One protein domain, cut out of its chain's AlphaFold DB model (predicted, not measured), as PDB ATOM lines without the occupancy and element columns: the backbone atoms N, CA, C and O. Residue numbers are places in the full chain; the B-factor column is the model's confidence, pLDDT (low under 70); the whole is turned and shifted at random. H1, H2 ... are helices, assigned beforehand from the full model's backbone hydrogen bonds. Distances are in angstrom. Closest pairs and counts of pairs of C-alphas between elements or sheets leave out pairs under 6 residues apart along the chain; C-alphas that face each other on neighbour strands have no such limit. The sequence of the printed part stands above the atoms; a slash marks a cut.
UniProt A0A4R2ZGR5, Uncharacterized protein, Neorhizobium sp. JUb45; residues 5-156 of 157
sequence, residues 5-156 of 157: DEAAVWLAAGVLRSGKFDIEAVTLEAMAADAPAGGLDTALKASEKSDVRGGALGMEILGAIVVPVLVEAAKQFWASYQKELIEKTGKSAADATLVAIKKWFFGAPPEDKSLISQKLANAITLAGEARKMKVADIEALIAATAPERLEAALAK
ATOM      1  N   ASP A   5      46.417  16.530  -7.729       83.62
ATOM      2  CA  ASP A   5      47.620  17.339  -7.935       83.62
ATOM      3  C   ASP A   5      48.344  17.003  -9.248       83.62
ATOM      4  O   ASP A   5      48.725  17.907  -9.983       83.62
ATOM      5  N   GLU A   6      48.506  15.724  -9.590       84.19
ATOM      6  CA  GLU A   6      49.215  15.295 -10.802       84.19
ATOM      7  C   GLU A   6      48.444  15.680 -12.078       84.19
ATOM      8  O   GLU A   6      49.028  16.183 -13.041       84.19
ATOM      9  N   ALA A   7      47.115  15.524 -12.072       84.38
ATOM     10  CA  ALA A   7      46.265  15.991 -13.169       84.38
ATOM     11  C   ALA A   7      46.259  17.526 -13.278       84.38
ATOM     12  O   ALA A   7      46.327  18.069 -14.386       84.38
ATOM     13  N   ALA A   8      46.210  18.224 -12.139       88.38
ATOM     14  CA  ALA A   8      46.224  19.679 -12.094       88.38
ATOM     15  C   ALA A   8      47.546  20.263 -12.605       88.38
ATOM     16  O   ALA A   8      47.525  21.203 -13.396       88.38
ATOM     17  N   VAL A   9      48.683  19.678 -12.219       90.19
ATOM     18  CA  VAL A   9      50.019  20.081 -12.683       90.19
ATOM     19  C   VAL A   9      50.151  19.890 -14.188       90.19
ATOM     20  O   VAL A   9      50.564  20.820 -14.875       90.19
ATOM     21  N   TRP A  10      49.743  18.733 -14.721       90.69
ATOM     22  CA  TRP A  10      49.806  18.472 -16.162       90.69
ATOM     23  C   TRP A  10      49.002  19.502 -16.975       90.69
ATOM     24  O   TRP A  10      49.507  20.049 -17.957       90.69
ATOM     25  N   LEU A  11      47.774  19.810 -16.544       88.88
ATOM     26  CA  LEU A  11      46.917  20.796 -17.209       88.88
ATOM     27  C   LEU A  11      47.447  22.227 -17.062       88.88
ATOM     28  O   LEU A  11      47.525  22.950 -18.055       88.88
ATOM     29  N   ALA A  12      47.840  22.635 -15.854       90.31
ATOM     30  CA  ALA A  12      48.367  23.970 -15.588       90.31
ATOM     31  C   ALA A  12      49.673  24.229 -16.358       90.31
ATOM     32  O   ALA A  12      49.802  25.271 -17.001       90.31
ATOM     33  N   ALA A  13      50.596  23.262 -16.388       90.81
ATOM     34  CA  ALA A  13      51.811  23.339 -17.198       90.81
ATOM     35  C   ALA A  13      51.493  23.428 -18.700       90.81
ATOM     36  O   ALA A  13      52.119  24.205 -19.423       90.81
ATOM     37  N   GLY A  14      50.476  22.700 -19.175       89.81
ATOM     38  CA  GLY A  14      49.989  22.811 -20.552       89.81
ATOM     39  C   GLY A  14      49.486  24.213 -20.905       89.81
ATOM     40  O   GLY A  14      49.852  24.751 -21.950       89.81
ATOM     41  N   VAL A  15      48.698  24.838 -20.024       89.69
ATOM     42  CA  VAL A  15      48.214  26.217 -20.223       89.69
ATOM     43  C   VAL A  15      49.375  27.214 -20.209       89.69
ATOM     44  O   VAL A  15      49.444  28.071 -21.089       89.69
ATOM     45  N   LEU A  16      50.324  27.075 -19.281       90.12
ATOM     46  CA  LEU A  16      51.518  27.926 -19.214       90.12
ATOM     47  C   LEU A  16      52.343  27.841 -20.505       90.12
ATOM     48  O   LEU A  16      52.605  28.865 -21.134       90.12
ATOM     49  N   ARG A  17      52.670  26.630 -20.971       91.12
ATOM     50  CA  ARG A  17      53.418  26.414 -22.225       91.12
ATOM     51  C   ARG A  17      52.666  26.953 -23.445       91.12
ATOM     52  O   ARG A  17      53.266  27.568 -24.323       91.12
ATOM     53  N   SER A  18      51.345  26.783 -23.491       90.06
ATOM     54  CA  SER A  18      50.495  27.361 -24.540       90.06
ATOM     55  C   SER A  18      50.527  28.900 -24.532       90.06
ATOM     56  O   SER A  18      50.578  29.538 -25.588       90.06
ATOM     57  N   GLY A  19      50.583  29.498 -23.339       86.12
ATOM     58  CA  GLY A  19      50.752  30.933 -23.113       86.12
ATOM     59  C   GLY A  19      52.184  31.457 -23.279       86.12
ATOM     60  O   GLY A  19      52.387  32.659 -23.141       86.12
ATOM     61  N   LYS A  20      53.157  30.597 -23.627       86.50
ATOM     62  CA  LYS A  20      54.604  30.899 -23.715       86.50
ATOM     63  C   LYS A  20      55.275  31.231 -22.373       86.50
ATOM     64  O   LYS A  20      56.287  31.927 -22.340       86.50
ATOM     65  N   PHE A  21      54.736  30.695 -21.285       86.56
ATOM     66  CA  PHE A  21      55.292  30.743 -19.933       86.56
ATOM     67  C   PHE A  21      56.059  29.441 -19.629       86.56
ATOM     68  O   PHE A  21      55.715  28.680 -18.724       86.56
ATOM     69  N   ASP A  22      57.050  29.105 -20.467       85.31
ATOM     70  CA  ASP A  22      57.773  27.822 -20.384       85.31
ATOM     71  C   ASP A  22      58.585  27.676 -19.088       85.31
ATOM     72  O   ASP A  22      58.719  26.568 -18.569       85.31
ATOM     73  N   ILE A  23      59.114  28.780 -18.552       84.44
ATOM     74  CA  ILE A  23      59.889  28.770 -17.305       84.44
ATOM     75  C   ILE A  23      58.966  28.427 -16.136       84.44
ATOM     76  O   ILE A  23      59.269  27.537 -15.349       84.44
ATOM     77  N   GLU A  24      57.812  29.082 -16.055       86.00
ATOM     78  CA  GLU A  24      56.799  28.853 -15.030       86.00
ATOM     79  C   GLU A  24      56.260  27.420 -15.090       86.00
ATOM     80  O   GLU A  24      56.043  26.801 -14.049       86.00
ATOM     81  N   ALA A  25      56.095  26.865 -16.297       87.62
ATOM     82  CA  ALA A  25      55.690  25.476 -16.480       87.62
ATOM     83  C   ALA A  25      56.729  24.490 -15.922       87.62
ATOM     84  O   ALA A  25      56.372  23.592 -15.162       87.62
ATOM     85  N   VAL A  26      58.011  24.678 -16.254       86.88
ATOM     86  CA  VAL A  26      59.105  23.827 -15.752       86.88
ATOM     87  C   VAL A  26      59.255  23.959 -14.236       86.88
ATOM     88  O   VAL A  26      59.444  22.957 -13.548       86.88
ATOM     89  N   THR A  27      59.131  25.172 -13.698       86.38
ATOM     90  CA  THR A  27      59.180  25.410 -12.250       86.38
ATOM     91  C   THR A  27      58.035  24.700 -11.532       86.38
ATOM     92  O   THR A  27      58.276  24.029 -10.532       86.38
ATOM     93  N   LEU A  28      56.805  24.777 -12.054       87.94
ATOM     94  CA  LEU A  28      55.658  24.055 -11.497       87.94
ATOM     95  C   LEU A  28      55.879  22.534 -11.507       87.94
ATOM     96  O   LEU A  28      55.613  21.867 -10.508       87.94
ATOM     97  N   GLU A  29      56.372  21.984 -12.618       88.50
ATOM     98  CA  GLU A  29      56.667  20.553 -12.749       88.50
ATOM     99  C   GLU A  29      57.742  20.102 -11.745       88.50
ATOM    100  O   GLU A  29      57.571  19.079 -11.081       88.50
ATOM    101  N   ALA A  30      58.812  20.885 -11.577       85.69
ATOM    102  CA  ALA A  30      59.863  20.609 -10.597       85.69
ATOM    103  C   ALA A  30      59.334  20.675  -9.155       85.69
ATOM    104  O   ALA A  30      59.555  19.756  -8.370       85.69
ATOM    105  N   MET A  31      58.554  21.710  -8.821       85.62
ATOM    106  CA  MET A  31      57.920  21.838  -7.506       85.62
ATOM    107  C   MET A  31      57.001  20.659  -7.187       85.62
ATOM    108  O   MET A  31      56.976  20.187  -6.054       85.62
ATOM    109  N   ALA A  32      56.237  20.186  -8.173       86.94
ATOM    110  CA  ALA A  32      55.360  19.037  -8.004       86.94
ATOM    111  C   ALA A  32      56.141  17.729  -7.809       86.94
ATOM    112  O   ALA A  32      55.713  16.889  -7.022       86.94
ATOM    113  N   ALA A  33      57.280  17.569  -8.491       86.12
ATOM    114  CA  ALA A  33      58.151  16.406  -8.339       86.12
ATOM    115  C   ALA A  33      58.824  16.346  -6.956       86.12
ATOM    116  O   ALA A  33      58.986  15.259  -6.402       86.12
ATOM    117  N   ASP A  34      59.172  17.505  -6.392       83.25
ATOM    118  CA  ASP A  34      59.807  17.618  -5.073       83.25
ATOM    119  C   ASP A  34      58.798  17.637  -3.909       83.25
ATOM    120  O   ASP A  34      59.165  17.433  -2.746       83.25
ATOM    121  N   ALA A  35      57.515  17.881  -4.190       83.94
ATOM    122  CA  ALA A  35      56.472  17.896  -3.176       83.94
ATOM    123  C   ALA A  35      56.154  16.472  -2.676       83.94
ATOM    124  O   ALA A  35      56.020  15.536  -3.468       83.94
ATOM    125  N   PRO A  36      55.943  16.277  -1.358       81.81
ATOM    126  CA  PRO A  36      55.388  15.021  -0.870       81.81
ATOM    127  C   PRO A  36      53.976  14.816  -1.442       81.81
ATOM    128  O   PRO A  36      53.305  15.776  -1.820       81.81
ATOM    129  N   ALA A  37      53.492  13.574  -1.478       76.31
ATOM    130  CA  ALA A  37      52.147  13.275  -1.976       76.31
ATOM    131  C   ALA A  37      51.073  14.106  -1.238       76.31
ATOM    132  O   ALA A  37      51.015  14.089  -0.008       76.31
ATOM    133  N   GLY A  38      50.239  14.842  -1.986       75.19
ATOM    134  CA  GLY A  38      49.246  15.781  -1.434       75.19
ATOM    135  C   GLY A  38      49.838  17.087  -0.881       75.19
ATOM    136  O   GLY A  38      49.140  17.869  -0.238       75.19
ATOM    137  N   GLY A  39      51.136  17.319  -1.080       83.69
ATOM    138  CA  GLY A  39      51.889  18.458  -0.564       83.69
ATOM    139  C   GLY A  39      51.998  19.640  -1.524       83.69
ATOM    140  O   GLY A  39      52.612  20.642  -1.153       83.69
ATOM    141  N   LEU A  40      51.407  19.558  -2.722       84.81
ATOM    142  CA  LEU A  40      51.530  20.588  -3.756       84.81
ATOM    143  C   LEU A  40      51.063  21.961  -3.256       84.81
ATOM    144  O   LEU A  40      51.764  22.952  -3.427       84.81
ATOM    145  N   ASP A  41      49.932  22.022  -2.549       84.69
ATOM    146  CA  ASP A  41      49.407  23.284  -2.007       84.69
ATOM    147  C   ASP A  41      50.348  23.908  -0.968       84.69
ATOM    148  O   ASP A  41      50.426  25.132  -0.834       84.69
ATOM    149  N   THR A  42      51.080  23.074  -0.224       83.94
ATOM    150  CA  THR A  42      52.085  23.542   0.736       83.94
ATOM    151  C   THR A  42      53.324  24.063   0.011       83.94
ATOM    152  O   THR A  42      53.835  25.119   0.383       83.94
ATOM    153  N   ALA A  43      53.773  23.371  -1.041       82.50
ATOM    154  CA  ALA A  43      54.894  23.800  -1.874       82.50
ATOM    155  C   ALA A  43      54.601  25.136  -2.580       82.50
ATOM    156  O   ALA A  43      55.418  26.054  -2.518       82.50
ATOM    157  N   LEU A  44      53.403  25.292  -3.152       81.75
ATOM    158  CA  LEU A  44      52.954  26.541  -3.782       81.75
ATOM    159  C   LEU A  44      52.952  27.707  -2.786       81.75
ATOM    160  O   LEU A  44      53.564  28.740  -3.043       81.75
ATOM    161  N   LYS A  45      52.368  27.516  -1.597       81.06
ATOM    162  CA  LYS A  45      52.369  28.537  -0.531       81.06
ATOM    163  C   LYS A  45      53.769  28.878  -0.016       81.06
ATOM    164  O   LYS A  45      53.986  29.983   0.483       81.06
ATOM    165  N   ALA A  46      54.704  27.930  -0.053       77.69
ATOM    166  CA  ALA A  46      56.091  28.174   0.326       77.69
ATOM    167  C   ALA A  46      56.817  29.021  -0.734       77.69
ATOM    168  O   ALA A  46      57.505  29.971  -0.360       77.69
ATOM    169  N   SER A  47      56.599  28.739  -2.026       71.19
ATOM    170  CA  SER A  47      57.131  29.541  -3.140       71.19
ATOM    171  C   SER A  47      56.607  30.970  -3.103       71.19
ATOM    172  O   SER A  47      57.402  31.903  -3.090       71.19
ATOM    173  N   GLU A  48      55.291  31.150  -2.920       69.50
ATOM    174  CA  GLU A  48      54.659  32.473  -2.795       69.50
ATOM    175  C   GLU A  48      55.328  33.340  -1.711       69.50
ATOM    176  O   GLU A  48      55.442  34.553  -1.856       69.50
ATOM    177  N   LYS A  49      55.798  32.738  -0.609       65.88
ATOM    178  CA  LYS A  49      56.495  33.455   0.474       65.88
ATOM    179  C   LYS A  49      57.974  33.717   0.186       65.88
ATOM    180  O   LYS A  49      58.533  34.655   0.756       65.88
ATOM    181  N   SER A  50      58.607  32.877  -0.630       56.91
ATOM    182  CA  SER A  50      60.019  32.985  -1.008       56.91
ATOM    183  C   SER A  50      60.225  34.029  -2.110       56.91
ATOM    184  O   SER A  50      61.119  34.866  -1.993       56.91
ATOM    185  N   ASP A  51      59.342  34.054  -3.113       53.41
ATOM    186  CA  ASP A  51      59.413  34.963  -4.270       53.41
ATOM    187  C   ASP A  51      59.182  36.438  -3.893       53.41
ATOM    188  O   ASP A  51      59.659  37.352  -4.561       53.41
ATOM    189  N   VAL A  52      58.556  36.710  -2.742       52.72
ATOM    190  CA  VAL A  52      58.410  38.073  -2.188       52.72
ATOM    191  C   VAL A  52      59.767  38.708  -1.817       52.72
ATOM    192  O   VAL A  52      59.834  39.914  -1.577       52.72
ATOM    193  N   ARG A  53      60.869  37.938  -1.762       48.28
ATOM    194  CA  ARG A  53      62.172  38.403  -1.251       48.28
ATOM    195  C   ARG A  53      63.254  38.766  -2.273       48.28
ATOM    196  O   ARG A  53      64.317  39.186  -1.817       48.28
ATOM    197  N   GLY A  54      63.036  38.754  -3.592       42.19
ATOM    198  CA  GLY A  54      64.082  39.302  -4.465       42.19
ATOM    199  C   GLY A  54      63.850  39.359  -5.971       42.19
ATOM    200  O   GLY A  54      64.220  38.434  -6.664       42.19
ATOM    201  N   GLY A  55      63.534  40.558  -6.467       48.28
ATOM    202  CA  GLY A  55      64.476  41.251  -7.352       48.28
ATOM    203  C   GLY A  55      64.539  40.918  -8.849       48.28
ATOM    204  O   GLY A  55      65.599  41.163  -9.415       48.28
ATOM    205  N   ALA A  56      63.466  40.506  -9.531       44.06
ATOM    206  CA  ALA A  56      63.357  40.663 -10.992       44.06
ATOM    207  C   ALA A  56      61.918  41.014 -11.433       44.06
ATOM    208  O   ALA A  56      61.083  40.172 -11.757       44.06
ATOM    209  N   LEU A  57      61.631  42.321 -11.448       50.62
ATOM    210  CA  LEU A  57      60.325  42.936 -11.723       50.62
ATOM    211  C   LEU A  57      59.713  42.500 -13.072       50.62
ATOM    212  O   LEU A  57      60.038  43.056 -14.119       50.62
ATOM    213  N   GLY A  58      58.769  41.554 -13.028       47.59
ATOM    214  CA  GLY A  58      57.828  41.275 -14.118       47.59
ATOM    215  C   GLY A  58      57.343  39.827 -14.180       47.59
ATOM    216  O   GLY A  58      56.139  39.591 -14.120       47.59
ATOM    217  N   MET A  59      58.268  38.864 -14.261       47.19
ATOM    218  CA  MET A  59      57.927  37.442 -14.458       47.19
ATOM    219  C   MET A  59      57.701  36.681 -13.142       47.19
ATOM    220  O   MET A  59      56.817  35.835 -13.069       47.19
ATOM    221  N   GLU A  60      58.393  37.054 -12.061       53.59
ATOM    222  CA  GLU A  60      58.229  36.423 -10.735       53.59
ATOM    223  C   GLU A  60      56.820  36.639 -10.149       53.59
ATOM    224  O   GLU A  60      56.249  35.758  -9.512       53.59
ATOM    225  N   ILE A  61      56.210  37.798 -10.422       52.38
ATOM    226  CA  ILE A  61      54.856  38.128  -9.946       52.38
ATOM    227  C   ILE A  61      53.790  37.365 -10.741       52.38
ATOM    228  O   ILE A  61      52.773  36.959 -10.177       52.38
ATOM    229  N   LEU A  62      54.027  37.154 -12.042       58.31
ATOM    230  CA  LEU A  62      53.158  36.319 -12.863       58.31
ATOM    231  C   LEU A  62      53.192  34.887 -12.333       58.31
ATOM    232  O   LEU A  62      52.130  34.365 -12.027       58.31
ATOM    233  N   GLY A  63      54.365  34.301 -12.079       63.66
ATOM    234  CA  GLY A  63      54.476  32.972 -11.464       63.66
ATOM    235  C   GLY A  63      53.704  32.836 -10.143       63.66
ATOM    236  O   GLY A  63      52.885  31.928  -9.999       63.66
ATOM    237  N   ALA A  64      53.880  33.783  -9.217       68.56
ATOM    238  CA  ALA A  64      53.278  33.736  -7.881       68.56
ATOM    239  C   ALA A  64      51.741  33.865  -7.853       68.56
ATOM    240  O   ALA A  64      51.114  33.478  -6.869       68.56
ATOM    241  N   ILE A  65      51.117  34.414  -8.901       73.56
ATOM    242  CA  ILE A  65      49.653  34.563  -8.982       73.56
ATOM    243  C   ILE A  65      49.057  33.595 -10.008       73.56
ATOM    244  O   ILE A  65      48.076  32.914  -9.714       73.56
ATOM    245  N   VAL A  66      49.658  33.497 -11.193       81.12
ATOM    246  CA  VAL A  66      49.178  32.676 -12.310       81.12
ATOM    247  C   VAL A  66      49.257  31.191 -11.975       81.12
ATOM    248  O   VAL A  66      48.284  30.480 -12.204       81.12
ATOM    249  N   VAL A  67      50.371  30.708 -11.412       83.88
ATOM    250  CA  VAL A  67      50.543  29.270 -11.146       83.88
ATOM    251  C   VAL A  67      49.502  28.759 -10.141       83.88
ATOM    252  O   VAL A  67      48.807  27.792 -10.467       83.88
ATOM    253  N   PRO A  68      49.283  29.405  -8.977       84.06
ATOM    254  CA  PRO A  68      48.217  28.999  -8.065       84.06
ATOM    255  C   PRO A  68      46.818  29.055  -8.685       84.06
ATOM    256  O   PRO A  68      46.021  28.153  -8.438       84.06
ATOM    257  N   VAL A  69      46.517  30.071  -9.507       85.44
ATOM    258  CA  VAL A  69      45.226  30.176 -10.214       85.44
ATOM    259  C   VAL A  69      45.029  29.017 -11.178       85.44
ATOM    260  O   VAL A  69      43.961  28.412 -11.193       85.44
ATOM    261  N   LEU A  70      46.048  28.682 -11.969       86.44
ATOM    262  CA  LEU A  70      45.959  27.600 -12.944       86.44
ATOM    263  C   LEU A  70      45.847  26.232 -12.277       86.44
ATOM    264  O   LEU A  70      45.055  25.411 -12.730       86.44
ATOM    265  N   VAL A  71      46.588  25.994 -11.191       87.94
ATOM    266  CA  VAL A  71      46.467  24.752 -10.418       87.94
ATOM    267  C   VAL A  71      45.068  24.646  -9.815       87.94
ATOM    268  O   VAL A  71      44.421  23.617  -9.963       87.94
ATOM    269  N   GLU A  72      44.555  25.712  -9.200       87.88
ATOM    270  CA  GLU A  72      43.209  25.739  -8.622       87.88
ATOM    271  C   GLU A  72      42.116  25.518  -9.680       87.88
ATOM    272  O   GLU A  72      41.234  24.676  -9.498       87.88
ATOM    273  N   ALA A  73      42.209  26.200 -10.823       86.06
ATOM    274  CA  ALA A  73      41.304  26.010 -11.951       86.06
ATOM    275  C   ALA A  73      41.362  24.575 -12.496       86.06
ATOM    276  O   ALA A  73      40.324  23.975 -12.778       86.06
ATOM    277  N   ALA A  74      42.560  23.998 -12.611       86.06
ATOM    278  CA  ALA A  74      42.743  22.636 -13.095       86.06
ATOM    279  C   ALA A  74      42.205  21.587 -12.107       86.06
ATOM    280  O   ALA A  74      41.588  20.617 -12.545       86.06
ATOM    281  N   LYS A  75      42.348  21.812 -10.794       86.50
ATOM    282  CA  LYS A  75      41.721  20.998  -9.739       86.50
ATOM    283  C   LYS A  75      40.195  21.032  -9.838       86.50
ATOM    284  O   LYS A  75      39.556  19.988  -9.952       86.50
ATOM    285  N   GLN A  76      39.605  22.229  -9.903       84.12
ATOM    286  CA  GLN A  76      38.153  22.402 -10.056       84.12
ATOM    287  C   GLN A  76      37.629  21.749 -11.339       84.12
ATOM    288  O   GLN A  76      36.619  21.038 -11.318       84.12
ATOM    289  N   PHE A  77      38.339  21.948 -12.452       84.38
ATOM    290  CA  PHE A  77      38.038  21.290 -13.715       84.38
ATOM    291  C   PHE A  77      38.057  19.771 -13.537       84.38
ATOM    292  O   PHE A  77      37.060  19.113 -13.833       84.38
ATOM    293  N   TRP A  78      39.140  19.218 -12.993       79.50
ATOM    294  CA  TRP A  78      39.323  17.781 -12.837       79.50
ATOM    295  C   TRP A  78      38.265  17.147 -11.928       79.50
ATOM    296  O   TRP A  78      37.674  16.135 -12.300       79.50
ATOM    297  N   ALA A  79      37.936  17.778 -10.801       78.62
ATOM    298  CA  ALA A  79      36.881  17.323  -9.898       78.62
ATOM    299  C   ALA A  79      35.497  17.281 -10.577       78.62
ATOM    300  O   ALA A  79      34.706  16.362 -10.341       78.62
ATOM    301  N   SER A  80      35.201  18.252 -11.450       74.25
ATOM    302  CA  SER A  80      33.968  18.248 -12.249       74.25
ATOM    303  C   SER A  80      33.992  17.172 -13.342       74.25
ATOM    304  O   SER A  80      32.979  16.525 -13.607       74.25
ATOM    305  N   TYR A  81      35.165  16.938 -13.934       72.06
ATOM    306  CA  TYR A  81      35.345  16.076 -15.096       72.06
ATOM    307  C   TYR A  81      35.449  14.591 -14.743       72.06
ATOM    308  O   TYR A  81      34.978  13.745 -15.501       72.06
ATOM    309  N   GLN A  82      36.008  14.251 -13.578       72.44
ATOM    310  CA  GLN A  82      36.056  12.874 -13.085       72.44
ATOM    311  C   GLN A  82      34.665  12.242 -13.056       72.44
ATOM    312  O   GLN A  82      34.518  11.102 -13.484       72.44
ATOM    313  N   LYS A  83      33.638  12.983 -12.619       70.31
ATOM    314  CA  LYS A  83      32.254  12.486 -12.586       70.31
ATOM    315  C   LYS A  83      31.754  12.102 -13.979       70.31
ATOM    316  O   LYS A  83      31.301  10.980 -14.172       70.31
ATOM    317  N   GLU A  84      31.929  12.985 -14.961       69.12
ATOM    318  CA  GLU A  84      31.519  12.730 -16.348       69.12
ATOM    319  C   GLU A  84      32.310  11.581 -16.988       69.12
ATOM    320  O   GLU A  84      31.759  10.775 -17.740       69.12
ATOM    321  N   LEU A  85      33.608  11.481 -16.690       68.12
ATOM    322  CA  LEU A  85      34.462  10.425 -17.223       68.12
ATOM    323  C   LEU A  85      34.087   9.052 -16.648       68.12
ATOM    324  O   LEU A  85      34.066   8.070 -17.390       68.12
ATOM    325  N   ILE A  86      33.765   8.975 -15.352       68.38
ATOM    326  CA  ILE A  86      33.283   7.753 -14.684       68.38
ATOM    327  C   ILE A  86      31.970   7.291 -15.315       68.38
ATOM    328  O   ILE A  86      31.845   6.125 -15.685       68.38
ATOM    329  N   GLU A  87      31.022   8.209 -15.508       70.69
ATOM    330  CA  GLU A  87      29.725   7.910 -16.122       70.69
ATOM    331  C   GLU A  87      29.866   7.432 -17.574       70.69
ATOM    332  O   GLU A  87      29.237   6.450 -17.964       70.69
ATOM    333  N   LYS A  88      30.729   8.075 -18.374       66.56
ATOM    334  CA  LYS A  88      30.931   7.718 -19.790       66.56
ATOM    335  C   LYS A  88      31.752   6.443 -19.997       66.56
ATOM    336  O   LYS A  88      31.525   5.727 -20.968       66.56
ATOM    337  N   THR A  89      32.740   6.177 -19.141       63.91
ATOM    338  CA  THR A  89      33.689   5.061 -19.339       63.91
ATOM    339  C   THR A  89      33.398   3.841 -18.471       63.91
ATOM    340  O   THR A  89      34.019   2.798 -18.676       63.91
ATOM    341  N   GLY A  90      32.482   3.953 -17.504       63.34
ATOM    342  CA  GLY A  90      32.139   2.884 -16.562       63.34
ATOM    343  C   GLY A  90      33.281   2.481 -15.624       63.34
ATOM    344  O   GLY A  90      33.170   1.481 -14.917       63.34
ATOM    345  N   LYS A  91      34.397   3.223 -15.623       63.94
ATOM    346  CA  LYS A  91      35.543   2.980 -14.742       63.94
ATOM    347  C   LYS A  91      35.346   3.685 -13.409       63.94
ATOM    348  O   LYS A  91      34.846   4.804 -13.370       63.94
ATOM    349  N   SER A  92      35.783   3.051 -12.322       60.88
ATOM    350  CA  SER A  92      35.800   3.688 -11.004       60.88
ATOM    351  C   SER A  92      36.708   4.921 -11.019       60.88
ATOM    352  O   SER A  92      37.746   4.917 -11.686       60.88
ATOM    353  N   ALA A  93      36.382   5.945 -10.219       60.00
ATOM    354  CA  ALA A  93      37.273   7.084  -9.955       60.00
ATOM    355  C   ALA A  93      38.688   6.624  -9.554       60.00
ATOM    356  O   ALA A  93      39.680   7.286  -9.854       60.00
ATOM    357  N   ALA A  94      38.776   5.456  -8.906       56.25
ATOM    358  CA  ALA A  94      40.026   4.860  -8.459       56.25
ATOM    359  C   ALA A  94      40.950   4.378  -9.588       56.25
ATOM    360  O   ALA A  94      42.171   4.344  -9.401       56.25
ATOM    361  N   ASP A  95      40.388   4.081 -10.761       60.47
ATOM    362  CA  ASP A  95      41.116   3.527 -11.906       60.47
ATOM    363  C   ASP A  95      41.610   4.605 -12.881       60.47
ATOM    364  O   ASP A  95      42.340   4.303 -13.830       60.47
ATOM    365  N   ALA A  96      41.236   5.872 -12.669       67.31
ATOM    366  CA  ALA A  96      41.749   6.979 -13.461       67.31
ATOM    367  C   ALA A  96      43.257   7.154 -13.198       67.31
ATOM    368  O   ALA A  96      43.695   7.360 -12.064       67.31
ATOM    369  N   THR A  97      44.065   7.054 -14.254       73.81
ATOM    370  CA  THR A  97      45.517   7.307 -14.251       73.81
ATOM    371  C   THR A  97      45.841   8.440 -15.217       73.81
ATOM    372  O   THR A  97      45.110   8.628 -16.191       73.81
ATOM    373  N   LEU A  98      46.957   9.153 -15.013       76.38
ATOM    374  CA  LEU A  98      47.383  10.219 -15.929       76.38
ATOM    375  C   LEU A  98      47.488   9.711 -17.373       76.38
ATOM    376  O   LEU A  98      47.042  10.369 -18.306       76.38
ATOM    377  N   VAL A  99      47.988   8.488 -17.557       77.81
ATOM    378  CA  VAL A  99      48.097   7.839 -18.872       77.81
ATOM    379  C   VAL A  99      46.727   7.646 -19.532       77.81
ATOM    380  O   VAL A  99      46.576   7.908 -20.725       77.81
ATOM    381  N   ALA A 100      45.716   7.207 -18.777       72.88
ATOM    382  CA  ALA A 100      44.360   7.047 -19.302       72.88
ATOM    383  C   ALA A 100      43.734   8.397 -19.686       72.88
ATOM    384  O   ALA A 100      43.061   8.482 -20.712       72.88
ATOM    385  N   ILE A 101      44.004   9.442 -18.900       76.44
ATOM    386  CA  ILE A 101      43.529  10.810 -19.139       76.44
ATOM    387  C   ILE A 101      44.164  11.381 -20.401       76.44
ATOM    388  O   ILE A 101      43.441  11.817 -21.292       76.44
ATOM    389  N   LYS A 102      45.497  11.299 -20.519       81.62
ATOM    390  CA  LYS A 102      46.237  11.713 -21.717       81.62
ATOM    391  C   LYS A 102      45.689  10.999 -22.954       81.62
ATOM    392  O   LYS A 102      45.329  11.643 -23.933       81.62
ATOM    393  N   LYS A 103      45.549   9.667 -22.898       79.88
ATOM    394  CA  LYS A 103      45.033   8.866 -24.020       79.88
ATOM    395  C   LYS A 103      43.623   9.281 -24.435       79.88
ATOM    396  O   LYS A 103      43.340   9.353 -25.627       79.88
ATOM    397  N   TRP A 104      42.744   9.524 -23.467       77.81
ATOM    398  CA  TRP A 104      41.394   9.993 -23.746       77.81
ATOM    399  C   TRP A 104      41.408  11.400 -24.365       77.81
ATOM    400  O   TRP A 104      40.790  11.585 -25.405       77.81
ATOM    401  N   PHE A 105      42.167  12.348 -23.805       81.44
ATOM    402  CA  PHE A 105      42.253  13.723 -24.311       81.44
ATOM    403  C   PHE A 105      42.757  13.774 -25.762       81.44
ATOM    404  O   PHE A 105      42.132  14.396 -26.620       81.44
ATOM    405  N   PHE A 106      43.847  13.063 -26.066       84.81
ATOM    406  CA  PHE A 106      44.401  13.015 -27.424       84.81
ATOM    407  C   PHE A 106      43.531  12.214 -28.405       84.81
ATOM    408  O   PHE A 106      43.595  12.449 -29.608       84.81
ATOM    409  N   GLY A 107      42.708  11.289 -27.905       81.81
ATOM    410  CA  GLY A 107      41.756  10.517 -28.706       81.81
ATOM    411  C   GLY A 107      40.357  11.132 -28.820       81.81
ATOM    412  O   GLY A 107      39.520  10.567 -29.523       81.81
ATOM    413  N   ALA A 108      40.079  12.238 -28.125       81.88
ATOM    414  CA  ALA A 108      38.756  12.852 -28.083       81.88
ATOM    415  C   ALA A 108      38.408  13.552 -29.413       81.88
ATOM    416  O   ALA A 108      39.296  14.121 -30.061       81.88
ATOM    417  N   PRO A 109      37.127  13.551 -29.826       84.69
ATOM    418  CA  PRO A 109      36.686  14.290 -31.003       84.69
ATOM    419  C   PRO A 109      36.826  15.815 -30.799       84.69
ATOM    420  O   PRO A 109      36.887  16.288 -29.659       84.69
ATOM    421  N   PRO A 110      36.870  16.611 -31.886       84.06
ATOM    422  CA  PRO A 110      37.046  18.061 -31.801       84.06
ATOM    423  C   PRO A 110      36.009  18.771 -30.918       84.06
ATOM    424  O   PRO A 110      36.364  19.710 -30.202       84.06
ATOM    425  N   GLU A 111      34.748  18.320 -30.916       84.38
ATOM    426  CA  GLU A 111      33.709  18.888 -30.049       84.38
ATOM    427  C   GLU A 111      34.020  18.731 -28.552       84.38
ATOM    428  O   GLU A 111      33.868  19.689 -27.790       84.38
ATOM    429  N   ASP A 112      34.534  17.572 -28.136       82.00
ATOM    430  CA  ASP A 112      34.905  17.304 -26.746       82.00
ATOM    431  C   ASP A 112      36.129  18.140 -26.352       82.00
ATOM    432  O   ASP A 112      36.159  18.728 -25.271       82.00
ATOM    433  N   LYS A 113      37.116  18.287 -27.249       82.25
ATOM    434  CA  LYS A 113      38.285  19.158 -27.025       82.25
ATOM    435  C   LYS A 113      37.888  20.625 -26.842       82.25
ATOM    436  O   LYS A 113      38.432  21.314 -25.974       82.25
ATOM    437  N   SER A 114      36.913  21.097 -27.617       85.50
ATOM    438  CA  SER A 114      36.338  22.438 -27.470       85.50
ATOM    439  C   SER A 114      35.626  22.603 -26.126       85.50
ATOM    440  O   SER A 114      35.862  23.583 -25.417       85.50
ATOM    441  N   LEU A 115      34.826  21.612 -25.720       85.00
ATOM    442  CA  LEU A 115      34.132  21.623 -24.433       85.00
ATOM    443  C   LEU A 115      35.109  21.651 -23.249       85.00
ATOM    444  O   LEU A 115      34.916  22.424 -22.313       85.00
ATOM    445  N   ILE A 116      36.176  20.847 -23.295       83.38
ATOM    446  CA  ILE A 116      37.241  20.849 -22.279       83.38
ATOM    447  C   ILE A 116      37.870  22.238 -22.174       83.38
ATOM    448  O   ILE A 116      38.004  22.776 -21.077       83.38
ATOM    449  N   SER A 117      38.204  22.831 -23.319       86.25
ATOM    450  CA  SER A 117      38.840  24.148 -23.399       86.25
ATOM    451  C   SER A 117      37.952  25.249 -22.812       86.25
ATOM    452  O   SER A 117      38.441  26.101 -22.070       86.25
ATOM    453  N   GLN A 118      36.641  25.199 -23.074       88.44
ATOM    454  CA  GLN A 118      35.657  26.122 -22.497       88.44
ATOM    455  C   GLN A 118      35.503  25.937 -20.986       88.44
ATOM    456  O   GLN A 118      35.511  26.913 -20.240       88.44
ATOM    457  N   LYS A 119      35.391  24.692 -20.510       88.06
ATOM    458  CA  LYS A 119      35.298  24.406 -19.071       88.06
ATOM    459  C   LYS A 119      36.545  24.878 -18.325       88.06
ATOM    460  O   LYS A 119      36.422  25.482 -17.262       88.06
ATOM    461  N   LEU A 120      37.726  24.651 -18.899       86.94
ATOM    462  CA  LEU A 120      38.987  25.124 -18.341       86.94
ATOM    463  C   LEU A 120      39.070  26.658 -18.352       86.94
ATOM    464  O   LEU A 120      39.429  27.245 -17.338       86.94
ATOM    465  N   ALA A 121      38.663  27.318 -19.441       90.12
ATOM    466  CA  ALA A 121      38.590  28.781 -19.513       90.12
ATOM    467  C   ALA A 121      37.660  29.379 -18.442       90.12
ATOM    468  O   ALA A 121      38.011  30.361 -17.787       90.12
ATOM    469  N   ASN A 122      36.498  28.761 -18.213       91.50
ATOM    470  CA  ASN A 122      35.570  29.184 -17.166       91.50
ATOM    471  C   ASN A 122      36.184  29.019 -15.769       91.50
ATOM    472  O   ASN A 122      36.073  29.922 -14.944       91.50
ATOM    473  N   ALA A 123      36.874  27.904 -15.510       89.38
ATOM    474  CA  ALA A 123      37.565  27.684 -14.241       89.38
ATOM    475  C   ALA A 123      38.691  28.711 -14.012       89.38
ATOM    476  O   ALA A 123      38.817  29.248 -12.913       89.38
ATOM    477  N   ILE A 124      39.457  29.046 -15.059       89.75
ATOM    478  CA  ILE A 124      40.483  30.101 -15.020       89.75
ATOM    479  C   ILE A 124      39.855  31.464 -14.723       89.75
ATOM    480  O   ILE A 124      40.393  32.213 -13.914       89.75
ATOM    481  N   THR A 125      38.712  31.774 -15.338       91.62
ATOM    482  CA  THR A 125      37.985  33.029 -15.091       91.62
ATOM    483  C   THR A 125      37.592  33.140 -13.620       91.62
ATOM    484  O   THR A 125      37.960  34.107 -12.959       91.62
ATOM    485  N   LEU A 126      36.926  32.115 -13.081       90.94
ATOM    486  CA  LEU A 126      36.459  32.098 -11.693       90.94
ATOM    487  C   LEU A 126      37.616  32.197 -10.689       90.94
ATOM    488  O   LEU A 126      37.556  32.989  -9.746       90.94
ATOM    489  N   ALA A 127      38.684  31.423 -10.896       88.50
ATOM    490  CA  ALA A 127      39.858  31.452 -10.029       88.50
ATOM    491  C   ALA A 127      40.621  32.787 -10.139       88.50
ATOM    492  O   ALA A 127      41.040  33.354  -9.126       88.50
ATOM    493  N   GLY A 128      40.756  33.332 -11.351       87.19
ATOM    494  CA  GLY A 128      41.389  34.625 -11.602       87.19
ATOM    495  C   GLY A 128      40.636  35.785 -10.948       87.19
ATOM    496  O   GLY A 128      41.253  36.628 -10.292       87.19
ATOM    497  N   GLU A 129      39.305  35.803 -11.050       89.75
ATOM    498  CA  GLU A 129      38.444  36.793 -10.394       89.75
ATOM    499  C   GLU A 129      38.528  36.702  -8.867       89.75
ATOM    500  O   GLU A 129      38.724  37.720  -8.195       89.75
ATOM    501  N   ALA A 130      38.461  35.487  -8.308       87.38
ATOM    502  CA  ALA A 130      38.581  35.259  -6.868       87.38
ATOM    503  C   ALA A 130      39.913  35.787  -6.305       87.38
ATOM    504  O   ALA A 130      39.964  36.302  -5.183       87.38
ATOM    505  N   ARG A 131      40.985  35.720  -7.105       84.12
ATOM    506  CA  ARG A 131      42.317  36.234  -6.758       84.12
ATOM    507  C   ARG A 131      42.598  37.658  -7.237       84.12
ATOM    508  O   ARG A 131      43.705  38.153  -7.033       84.12
ATOM    509  N   LYS A 132      41.603  38.346  -7.807       86.44
ATOM    510  CA  LYS A 132      41.700  39.730  -8.303       86.44
ATOM    511  C   LYS A 132      42.813  39.928  -9.341       86.44
ATOM    512  O   LYS A 132      43.473  40.970  -9.356       86.44
ATOM    513  N   MET A 133      43.029  38.933 -10.202       84.94
ATOM    514  CA  MET A 133      43.906  39.081 -11.363       84.94
ATOM    515  C   MET A 133      43.392  40.183 -12.293       84.94
ATOM    516  O   MET A 133      42.196  40.479 -12.343       84.94
ATOM    517  N   LYS A 134      44.299  40.799 -13.057       87.12
ATOM    518  CA  LYS A 134      43.889  41.767 -14.076       87.12
ATOM    519  C   LYS A 134      43.133  41.034 -15.178       87.12
ATOM    520  O   LYS A 134      43.544  39.956 -15.598       87.12
ATOM    521  N   VAL A 135      42.089  41.669 -15.703       87.69
ATOM    522  CA  VAL A 135      41.268  41.116 -16.794       87.69
ATOM    523  C   VAL A 135      42.129  40.697 -17.989       87.69
ATOM    524  O   VAL A 135      41.980  39.585 -18.475       87.69
ATOM    525  N   ALA A 136      43.102  41.523 -18.385       86.25
ATOM    526  CA  ALA A 136      44.012  41.206 -19.487       86.25
ATOM    527  C   ALA A 136      44.851  39.932 -19.247       86.25
ATOM    528  O   ALA A 136      45.133  39.197 -20.190       86.25
ATOM    529  N   ASP A 137      45.225  39.650 -17.994       85.31
ATOM    530  CA  ASP A 137      45.983  38.443 -17.648       85.31
ATOM    531  C   ASP A 137      45.068  37.206 -17.706       85.31
ATOM    532  O   ASP A 137      45.457  36.167 -18.234       85.31
ATOM    533  N   ILE A 138      43.821  37.330 -17.234       86.88
ATOM    534  CA  ILE A 138      42.801  36.273 -17.343       86.88
ATOM    535  C   ILE A 138      42.506  35.968 -18.819       86.88
ATOM    536  O   ILE A 138      42.517  34.807 -19.222       86.88
ATOM    537  N   GLU A 139      42.303  36.996 -19.646       89.19
ATOM    538  CA  GLU A 139      42.073  36.855 -21.088       89.19
ATOM    539  C   GLU A 139      43.246  36.168 -21.795       89.19
ATOM    540  O   GLU A 139      43.031  35.309 -22.653       89.19
ATOM    541  N   ALA A 140      44.487  36.490 -21.416       86.62
ATOM    542  CA  ALA A 140      45.673  35.829 -21.953       86.62
ATOM    543  C   ALA A 140      45.707  34.330 -21.606       86.62
ATOM    544  O   ALA A 140      46.018  33.505 -22.469       86.62
ATOM    545  N   LEU A 141      45.336  33.962 -20.374       87.31
ATOM    546  CA  LEU A 141      45.252  32.562 -19.950       87.31
ATOM    547  C   LEU A 141      44.110  31.813 -20.642       87.31
ATOM    548  O   LEU A 141      44.297  30.675 -21.066       87.31
ATOM    549  N   ILE A 142      42.955  32.452 -20.837       89.44
ATOM    550  CA  ILE A 142      41.846  31.890 -21.622       89.44
ATOM    551  C   ILE A 142      42.277  31.676 -23.077       89.44
ATOM    552  O   ILE A 142      42.034  30.620 -23.652       89.44
ATOM    553  N   ALA A 143      42.978  32.633 -23.686       88.94
ATOM    554  CA  ALA A 143      43.500  32.471 -25.042       88.94
ATOM    555  C   ALA A 143      44.514  31.313 -25.151       88.94
ATOM    556  O   ALA A 143      44.670  30.722 -26.226       88.94
ATOM    557  N   ALA A 144      45.191  30.973 -24.052       88.88
ATOM    558  CA  ALA A 144      46.086  29.827 -23.963       88.88
ATOM    559  C   ALA A 144      45.341  28.484 -23.823       88.88
ATOM    560  O   ALA A 144      45.929  27.443 -24.119       88.88
ATOM    561  N   THR A 145      44.052  28.462 -23.472       89.50
ATOM    562  CA  THR A 145      43.265  27.215 -23.463       89.50
ATOM    563  C   THR A 145      42.704  26.837 -24.830       89.50
ATOM    564  O   THR A 145      42.057  25.800 -24.937       89.50
ATOM    565  N   ALA A 146      42.947  27.629 -25.883       89.69
ATOM    566  CA  ALA A 146      42.471  27.327 -27.232       89.69
ATOM    567  C   ALA A 146      42.838  25.881 -27.647       89.69
ATOM    568  O   ALA A 146      44.019  25.528 -27.544       89.69
ATOM    569  N   PRO A 147      41.886  25.069 -28.159       85.25
ATOM    570  CA  PRO A 147      42.049  23.616 -28.272       85.25
ATOM    571  C   PRO A 147      43.344  23.175 -28.961       85.25
ATOM    572  O   PRO A 147      44.086  22.364 -28.418       85.25
ATOM    573  N   GLU A 148      43.656  23.756 -30.122       87.69
ATOM    574  CA  GLU A 148      44.847  23.401 -30.906       87.69
ATOM    575  C   GLU A 148      46.157  23.761 -30.191       87.69
ATOM    576  O   GLU A 148      47.135  23.015 -30.248       87.69
ATOM    577  N   ARG A 149      46.183  24.904 -29.492       86.56
ATOM    578  CA  ARG A 149      47.373  25.366 -28.766       86.56
ATOM    579  C   ARG A 149      47.601  24.538 -27.511       86.56
ATOM    580  O   ARG A 149      48.727  24.124 -27.247       86.56
ATOM    581  N   LEU A 150      46.522  24.275 -26.778       86.44
ATOM    582  CA  LEU A 150      46.545  23.470 -25.570       86.44
ATOM    583  C   LEU A 150      46.947  22.027 -25.886       86.44
ATOM    584  O   LEU A 150      47.815  21.482 -25.217       86.44
ATOM    585  N   GLU A 151      46.398  21.424 -26.943       87.19
ATOM    586  CA  GLU A 151      46.790  20.082 -27.383       87.19
ATOM    587  C   GLU A 151      48.277  20.008 -27.757       87.19
ATOM    588  O   GLU A 151      48.990  19.123 -27.281       87.19
ATOM    589  N   ALA A 152      48.771  20.968 -28.545       87.62
ATOM    590  CA  ALA A 152      50.182  21.025 -28.920       87.62
ATOM    591  C   ALA A 152      51.116  21.238 -27.713       87.62
ATOM    592  O   ALA A 152      52.247  20.751 -27.716       87.62
ATOM    593  N   ALA A 153      50.665  21.972 -26.693       87.75
ATOM    594  CA  ALA A 153      51.413  22.195 -25.461       87.75
ATOM    595  C   ALA A 153      51.422  20.952 -24.558       87.75
ATOM    596  O   ALA A 153      52.482  20.557 -24.077       87.75
ATOM    597  N   LEU A 154      50.271  20.298 -24.386       86.50
ATOM    598  CA  LEU A 154      50.124  19.082 -23.581       86.50
ATOM    599  C   LEU A 154      50.845  17.874 -24.187       86.50
ATOM    600  O   LEU A 154      51.186  16.943 -23.467       86.50
ATOM    601  N   ALA A 155      51.089  17.867 -25.499       86.00
ATOM    602  CA  ALA A 155      51.902  16.839 -26.149       86.00
ATOM    603  C   ALA A 155      53.397  16.916 -25.773       86.00
ATOM    604  O   ALA A 155      54.150  15.989 -26.070       86.00
ATOM    605  N   LYS A 156      53.834  18.018 -25.147       76.94
ATOM    606  CA  LYS A 156      55.220  18.250 -24.709       76.94
ATOM    607  C   LYS A 156      55.439  17.978 -23.214       76.94
ATOM    608  O   LYS A 156      56.572  18.125 -22.761       76.94
TER     609      LYS A 156
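What this domain is: This is residues 5 to 156 of the 157 residues of an uncharacterized protein of Neorhizobium sp. JUb45 (UniProt A0A4R2ZGR5). One long helix, H4, runs along the length of the domain, and H1 and H6, each half of a helical hairpin with H2 and H7, cross its middle stretch. H3 folds back along the first part of H4, H8 packs on H1, and H5, touching no helix, is near H1, H6 and H8. The printed part has 152 residues with eight named helices, H1 to H8 in chain order, and no named strand; the class is all helix. The whole is compact, with a radius of gyration of the C-alphas of 15.2 A, and spans 50 by 33 by 28 A.

Where its parts are: H1, residues 5 to 18, begins at C-alpha 5 (47.620, 17.339, -7.935) and is 19.6 A long. H2, residues 22 to 34, is 18.5 A long, and H3 holds residues 40 to 51. H4, residues 59 to 89, is 40.7 A long, from C-alpha 59 (57.927, 37.442, -14.458). It has a kink of 33 degrees near residue 83. H5 holds residues 98 to 107. H6, residues 110 to 130, is 30.3 A long. H7 holds residues 135 to 144, and H8, residues 147 to 154, ends at C-alpha 154 (50.124, 19.082, -23.581).

How they stand to each other: H1 and H4 touch four helices each. H1 and H2 form a hairpin at a shallow tilt of 14 degrees, closest at the C-alphas of Ala 13 and Ala 25, 4.5 A. H1 touches residues 67 to 78 of H4 at a steep tilt of 59 degrees, with the C-alphas of Ala 8 and Ala 74 closest at 4.7 A. H3 and H4 form a hairpin at 12 degrees, a shallow tilt, closest at the C-alphas of Glu 48 and Ala 64, 5.4 A. H4 touches H6 at a steep tilt of 47 degrees, closest at the C-alphas of Ala 73 and Ala 123, 4.7 A. H6 and H7 form a hairpin at a shallow tilt of 24 degrees; the C-alphas of Ala 121 and Ile 142 are closest, 5.0 A. H8 touches H1, closest at the C-alphas of Gly 14 and Leu 154, 4.8 A. H1 and H6 are apart. In H4, 24 of 27 O i to N i+4 pairs are within hydrogen-bond range; in the other seven helices every pair is.

The domain as a whole: The two C-alphas farthest apart, of Gly 55 and Gly 90, are 51.0 A apart. The printed part has no cut and no long link. Residues 53 to 58 stand free. The mean pLDDT of the printed part is 79.6; residues 48 to 64, 84 to 86 and 88 to 96 are under 70.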